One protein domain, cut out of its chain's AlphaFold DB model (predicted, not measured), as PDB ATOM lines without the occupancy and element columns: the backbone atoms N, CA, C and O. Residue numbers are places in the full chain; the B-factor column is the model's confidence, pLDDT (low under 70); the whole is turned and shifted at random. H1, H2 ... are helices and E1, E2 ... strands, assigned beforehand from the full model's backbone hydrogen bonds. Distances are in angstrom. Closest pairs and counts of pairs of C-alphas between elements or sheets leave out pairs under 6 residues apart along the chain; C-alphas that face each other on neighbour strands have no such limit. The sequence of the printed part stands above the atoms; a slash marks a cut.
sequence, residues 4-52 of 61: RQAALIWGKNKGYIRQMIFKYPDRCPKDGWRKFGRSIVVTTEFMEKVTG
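This is residues 4 to 52 of the 61 residues of an uncharacterized protein of Lactobacillus iners LactinV 03V1-b (UniProt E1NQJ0). Three short helices, H1, H2 and H3, form a loose triangle, and the hairpin of E1 and E2 covers one side of it. The printed part has 49 residues, with three named helices and two named strands in the order H1, H2, E1, E2, H3; the sheet E1 - E2 is antiparallel, and the class is mixed, helices and strands. The whole is compact, with a radius of gyration of the C-alphas of 9.7 A and spans of 24 by 22 by 19 A.

H1, residues 4 to 9, begins at C-alpha 4 (39.371, 7.692, -39.263). H2, residues 16 to 23, is 10.3 A long. E1 is residues 33 to 36 and E2 residues 39 to 42, 10.1 A. H3, residues 44 to 51, 10.5 A, ends at C-alpha 51 (27.177, 7.552, -31.219).

In the hairpin, N 34 and O 41 are 2.8 A apart, within hydrogen-bond range. The closest C-alphas of H1 and H2, Ala 7 and Tyr 16, are 6.7 A apart: close but not clearly touching. H1 and H3 are about perpendicular, 78 degrees. H2 and H3 are near each other. In H1, H2 and H3 every O i to N i+4 pair is within hydrogen-bond range.

The C-alphas farthest apart, Gly 37 and Gly 52, are 27.5 A apart. The printed part has no cut and no long link, and no printed residue is under 70 in pLDDT.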
ATOM      1  N   ARG A   4      39.674   8.523 -38.092       90.75
ATOM      2  CA  ARG A   4      39.371   7.692 -39.263       90.75
ATOM      3  C   ARG A   4      39.126   6.231 -38.879       90.75
ATOM      4  O   ARG A   4      38.214   5.615 -39.414       90.75
ATOM      5  N   GLN A   5      39.936   5.694 -37.969       91.06
ATOM      6  CA  GLN A   5      39.820   4.314 -37.500       91.06
ATOM      7  C   GLN A   5      38.558   4.130 -36.651       91.06
ATOM      8  O   GLN A   5      37.797   3.198 -36.883       91.06
ATOM      9  N   ALA A   6      38.294   5.066 -35.740       91.69
ATOM     10  CA  ALA A   6      37.086   5.078 -34.924       91.69
ATOM     11  C   ALA A   6      35.815   5.166 -35.782       91.69
ATOM     12  O   ALA A   6      34.874   4.410 -35.578       91.69
ATOM     13  N   ALA A   7      35.797   6.023 -36.803       92.19
ATOM     14  CA  ALA A   7      34.665   6.102 -37.717       92.19
ATOM     15  C   ALA A   7      34.392   4.764 -38.423       92.19
ATOM     16  O   ALA A   7      33.242   4.349 -38.497       92.19
ATOM     17  N   LEU A   8      35.437   4.069 -38.886       91.56
ATOM     18  CA  LEU A   8      35.293   2.768 -39.547       91.56
ATOM     19  C   LEU A   8      34.730   1.696 -38.608       91.56
ATOM     20  O   LEU A   8      33.836   0.963 -39.012       91.56
ATOM     21  N   ILE A   9      35.211   1.636 -37.363       91.31
ATOM     22  CA  ILE A   9      34.743   0.657 -36.372       91.31
ATOM     23  C   ILE A   9      33.244   0.826 -36.098       91.31
ATOM     24  O   ILE A   9      32.511  -0.155 -36.098       91.31
ATOM     25  N   TRP A  10      32.769   2.064 -35.954       91.00
ATOM     26  CA  TRP A  10      31.350   2.371 -35.732       91.00
ATOM     27  C   TRP A  10      30.513   2.451 -37.024       91.00
ATOM     28  O   TRP A  10      29.365   2.901 -36.984       91.00
ATOM     29  N   GLY A  11      31.066   2.074 -38.184       91.56
ATOM     30  CA  GLY A  11      30.361   2.132 -39.471       91.56
ATOM     31  C   GLY A  11      29.930   3.548 -39.882       91.56
ATOM     32  O   GLY A  11      28.951   3.727 -40.605       91.56
ATOM     33  N   LYS A  12      30.623   4.581 -39.393       91.75
ATOM     34  CA  LYS A  12      30.363   5.995 -39.696       91.75
ATOM     35  C   LYS A  12      31.310   6.512 -40.779       91.75
ATOM     36  O   LYS A  12      32.377   5.966 -41.055       91.75
ATOM     37  N   ASN A  13      30.938   7.639 -41.382       91.62
ATOM     38  CA  ASN A  13      31.789   8.323 -42.353       91.62
ATOM     39  C   ASN A  13      33.112   8.785 -41.701       91.62
ATOM     40  O   ASN A  13      33.113   9.276 -40.576       91.62
ATOM     41  N   LYS A  14      34.239   8.713 -42.426       87.88
ATOM     42  CA  LYS A  14      35.582   9.129 -41.961       87.88
ATOM     43  C   LYS A  14      35.629  10.553 -41.381       87.88
ATOM     44  O   LYS A  14      36.439  10.827 -40.499       87.88
ATOM     45  N   GLY A  15      34.784  11.457 -41.878       89.38
ATOM     46  CA  GLY A  15      34.673  12.836 -41.398       89.38
ATOM     47  C   GLY A  15      33.710  13.038 -40.226       89.38
ATOM     48  O   GLY A  15      33.672  14.136 -39.677       89.38
ATOM     49  N   TYR A  16      32.953  12.009 -39.830       91.12
ATOM     50  CA  TYR A  16      31.856  12.096 -38.860       91.12
ATOM     51  C   TYR A  16      32.297  12.721 -37.540       91.12
ATOM     52  O   TYR A  16      31.746  13.730 -37.122       91.12
ATOM     53  N   ILE A  17      33.356  12.185 -36.933       89.38
ATOM     54  CA  ILE A  17      33.840  12.651 -35.628       89.38
ATOM     55  C   ILE A  17      34.309  14.101 -35.702       89.38
ATOM     56  O   ILE A  17      34.036  14.899 -34.813       89.38
ATOM     57  N   ARG A  18      34.992  14.460 -36.795       89.94
ATOM     58  CA  ARG A  18      35.457  15.827 -37.009       89.94
ATOM     59  C   ARG A  18      34.257  16.769 -37.102       89.94
ATOM     60  O   ARG A  18      34.214  17.758 -36.383       89.94
ATOM     61  N   GLN A  19      33.265  16.438 -37.927       91.38
ATOM     62  CA  GLN A  19      32.037  17.227 -38.027       91.38
ATOM     63  C   GLN A  19      31.298  17.320 -36.693       91.38
ATOM     64  O   GLN A  19      30.819  18.396 -36.371       91.38
ATOM     65  N   MET A  20      31.247  16.242 -35.913       90.69
ATOM     66  CA  MET A  20      30.595  16.230 -34.607       90.69
ATOM     67  C   MET A  20      31.250  17.224 -33.646       90.69
ATOM     68  O   MET A  20      30.563  18.069 -33.089       90.69
ATOM     69  N   ILE A  21      32.581  17.187 -33.537       89.19
ATOM     70  CA  ILE A  21      33.348  18.083 -32.663       89.19
ATOM     71  C   ILE A  21      33.203  19.549 -33.099       89.19
ATOM     72  O   ILE A  21      33.090  20.427 -32.253       89.19
ATOM     73  N   PHE A  22      33.199  19.827 -34.410       89.25
ATOM     74  CA  PHE A  22      33.117  21.203 -34.921       89.25
ATOM     75  C   PHE A  22      31.694  21.774 -34.952       89.25
ATOM     76  O   PHE A  22      31.522  22.954 -34.673       89.25
ATOM     77  N   LYS A  23      30.686  20.976 -35.328       91.38
ATOM     78  CA  LYS A  23      29.289  21.430 -35.447       91.38
ATOM     79  C   LYS A  23      28.518  21.321 -34.138       91.38
ATOM     80  O   LYS A  23      27.619  22.118 -33.908       91.38
ATOM     81  N   TYR A  24      28.841  20.326 -33.315       89.75
ATOM     82  CA  TYR A  24      28.123  20.012 -32.082       89.75
ATOM     83  C   TYR A  24      29.097  19.823 -30.910       89.75
ATOM     84  O   TYR A  24      29.128  18.746 -30.301       89.75
ATOM     85  N   PRO A  25      29.903  20.850 -30.576       86.31
ATOM     86  CA  PRO A  25      30.850  20.768 -29.468       86.31
ATOM     87  C   PRO A  25      30.149  20.486 -28.134       86.31
ATOM     88  O   PRO A  25      30.697  19.753 -27.319       86.31
ATOM     89  N   ASP A  26      28.916  20.965 -27.943       88.00
ATOM     90  CA  ASP A  26      28.137  20.762 -26.711       88.00
ATOM     91  C   ASP A  26      27.699  19.307 -26.497       88.00
ATOM     92  O   ASP A  26      27.469  18.876 -25.371       88.00
ATOM     93  N   ARG A  27      27.594  18.527 -27.582       82.94
ATOM     94  CA  ARG A  27      27.255  17.093 -27.533       82.94
ATOM     95  C   ARG A  27      28.490  16.205 -27.413       82.94
ATOM     96  O   ARG A  27      28.364  15.001 -27.204       82.94
ATOM     97  N   CYS A  28      29.676  16.781 -27.591       86.06
ATOM     98  CA  CYS A  28      30.933  16.063 -27.501       86.06
ATOM     99  C   CYS A  28      31.476  16.180 -26.073       86.06
ATOM    100  O   CYS A  28      31.734  17.293 -25.612       86.06
ATOM    101  N   PRO A  29      31.707  15.062 -25.365       84.38
ATOM    102  CA  PRO A  29      32.339  15.134 -24.059       84.38
ATOM    103  C   PRO A  29      33.731  15.759 -24.205       84.38
ATOM    104  O   PRO A  29      34.497  15.388 -25.099       84.38
ATOM    105  N   LYS A  30      34.035  16.751 -23.358       79.12
ATOM    106  CA  LYS A  30      35.328  17.459 -23.359       79.12
ATOM    107  C   LYS A  30      36.477  16.505 -23.030       79.12
ATOM    108  O   LYS A  30      37.547  16.599 -23.624       79.12
ATOM    109  N   ASP A  31      36.193  15.535 -22.170       82.06
ATOM    110  CA  ASP A  31      37.091  14.450 -21.807       82.06
ATOM    111  C   ASP A  31      36.792  13.243 -22.704       82.06
ATOM    112  O   ASP A  31      35.713  12.653 -22.646       82.06
ATOM    113  N   GLY A  32      37.724  12.908 -23.599       84.94
ATOM    114  CA  GLY A  32      37.572  11.770 -24.514       84.94
ATOM    115  C   GLY A  32      38.037  12.016 -25.948       84.94
ATOM    116  O   GLY A  32      38.125  11.082 -26.746       84.94
ATOM    117  N   TRP A  33      38.417  13.245 -26.292       90.25
ATOM    118  CA  TRP A  33      39.114  13.529 -27.541       90.25
ATOM    119  C   TRP A  33      40.244  14.523 -27.323       90.25
ATOM    120  O   TRP A  33      40.208  15.368 -26.434       90.25
ATOM    121  N   ARG A  34      41.281  14.416 -28.151       90.62
ATOM    122  CA  ARG A  34      42.413  15.337 -28.128       90.62
ATOM    123  C   ARG A  34      42.956  15.537 -29.531       90.62
ATOM    124  O   ARG A  34      43.067  14.604 -30.331       90.62
ATOM    125  N   LYS A  35      43.296  16.783 -29.838       89.75
ATOM    126  CA  LYS A  35      43.924  17.155 -31.104       89.75
ATOM    127  C   LYS A  35      45.441  17.026 -30.976       89.75
ATOM    128  O   LYS A  35      46.035  17.591 -30.066       89.75
ATOM    129  N   PHE A  36      46.050  16.314 -31.916       88.44
ATOM    130  CA  PHE A  36      47.495  16.167 -32.056       88.44
ATOM    131  C   PHE A  36      47.897  16.666 -33.444       88.44
ATOM    132  O   PHE A  36      47.733  15.974 -34.453       88.44
ATOM    133  N   GLY A  37      48.365  17.913 -33.508       88.00
ATOM    134  CA  GLY A  37      48.689  18.582 -34.768       88.00
ATOM    135  C   GLY A  37      47.483  18.645 -35.714       88.00
ATOM    136  O   GLY A  37      46.473  19.285 -35.416       88.00
ATOM    137  N   ARG A  38      47.586  17.973 -36.868       87.12
ATOM    138  CA  ARG A  38      46.507  17.875 -37.873       87.12
ATOM    139  C   ARG A  38      45.545  16.708 -37.636       87.12
ATOM    140  O   ARG A  38      44.486  16.661 -38.266       87.12
ATOM    141  N   SER A  39      45.898  15.798 -36.734       89.62
ATOM    142  CA  SER A  39      45.126  14.603 -36.413       89.62
ATOM    143  C   SER A  39      44.322  14.801 -35.136       89.62
ATOM    144  O   SER A  39      44.675  15.584 -34.257       89.62
ATOM    145  N   ILE A  40      43.219  14.073 -35.030       91.12
ATOM    146  CA  ILE A  40      42.422  13.998 -33.809       91.12
ATOM    147  C   ILE A  40      42.428  12.535 -33.383       91.12
ATOM    148  O   ILE A  40      42.253  11.633 -34.209       91.12
ATOM    149  N   VAL A  41      42.651  12.308 -32.097       91.81
ATOM    150  CA  VAL A  41      42.479  11.006 -31.459       91.81
ATOM    151  C   VAL A  41      41.334  11.091 -30.471       91.81
ATOM    152  O   VAL A  41      41.131  12.105 -29.808       91.81
ATOM    153  N   VAL A  42      40.586  10.002 -30.406       92.25
ATOM    154  CA  VAL A  42      39.427   9.818 -29.546       92.25
ATOM    155  C   VAL A  42      39.569   8.533 -28.741       92.25
ATOM    156  O   VAL A  42      40.301   7.611 -29.141       92.25
ATOM    157  N   THR A  43      38.891   8.483 -27.602       92.62
ATOM    158  CA  THR A  43      38.723   7.277 -26.790       92.62
ATOM    159  C   THR A  43      37.518   6.469 -27.275       92.62
ATOM    160  O   THR A  43      36.672   6.969 -28.021       92.62
ATOM    161  N   THR A  44      37.449   5.201 -26.870       91.69
ATOM    162  CA  THR A  44      36.259   4.367 -27.095       91.69
ATOM    163  C   THR A  44      35.046   4.976 -26.396       91.69
ATOM    164  O   THR A  44      34.037   5.209 -27.047       91.69
ATOM    165  N   GLU A  45      35.180   5.358 -25.125       90.25
ATOM    166  CA  GLU A  45      34.107   5.988 -24.340       90.25
ATOM    167  C   GLU A  45      33.534   7.242 -25.012       90.25
ATOM    168  O   GLU A  45      32.326   7.475 -24.997       90.25
ATOM    169  N   PHE A  46      34.397   8.050 -25.642       91.50
ATOM    170  CA  PHE A  46      33.958   9.195 -26.431       91.50
ATOM    171  C   PHE A  46      33.040   8.754 -27.566       91.50
ATOM    172  O   PHE A  46      31.958   9.308 -27.731       91.50
ATOM    173  N   MET A  47      33.453   7.746 -28.337       91.62
ATOM    174  CA  MET A  47      32.659   7.228 -29.449       91.62
ATOM    175  C   MET A  47      31.336   6.637 -28.978       91.62
ATOM    176  O   MET A  47      30.319   6.887 -29.616       91.62
ATOM    177  N   GLU A  48      31.321   5.919 -27.859       91.69
ATOM    178  CA  GLU A  48      30.101   5.341 -27.295       91.69
ATOM    179  C   GLU A  48      29.107   6.420 -26.870       91.69
ATOM    180  O   GLU A  48      27.945   6.373 -27.269       91.69
ATOM    181  N   LYS A  49      29.569   7.455 -26.158       90.56
ATOM    182  CA  LYS A  49      28.726   8.594 -25.757       90.56
ATOM    183  C   LYS A  49      28.197   9.375 -26.959       90.56
ATOM    184  O   LYS A  49      27.042   9.781 -26.981       90.56
ATOM    185  N   VAL A  50      29.043   9.578 -27.965       89.56
ATOM    186  CA  VAL A  50      28.733  10.394 -29.145       89.56
ATOM    187  C   VAL A  50      27.813   9.674 -30.130       89.56
ATOM    188  O   VAL A  50      26.964  10.301 -30.760       89.56
ATOM    189  N   THR A  51      27.980   8.362 -30.290       89.06
ATOM    190  CA  THR A  51      27.177   7.552 -31.219       89.06
ATOM    191  C   THR A  51      25.987   6.872 -30.550       89.06
ATOM    192  O   THR A  51      25.122   6.358 -31.259       89.06
ATOM    193  N   GLY A  52      25.956   6.821 -29.215       89.38
ATOM    194  CA  GLY A  52      24.993   6.033 -28.442       89.38
ATOM    195  C   GLY A  52      25.126   4.523 -28.662       89.38
ATOM    196  O   GLY A  52      24.224   3.773 -28.307       89.38
TER     197      GLY A  52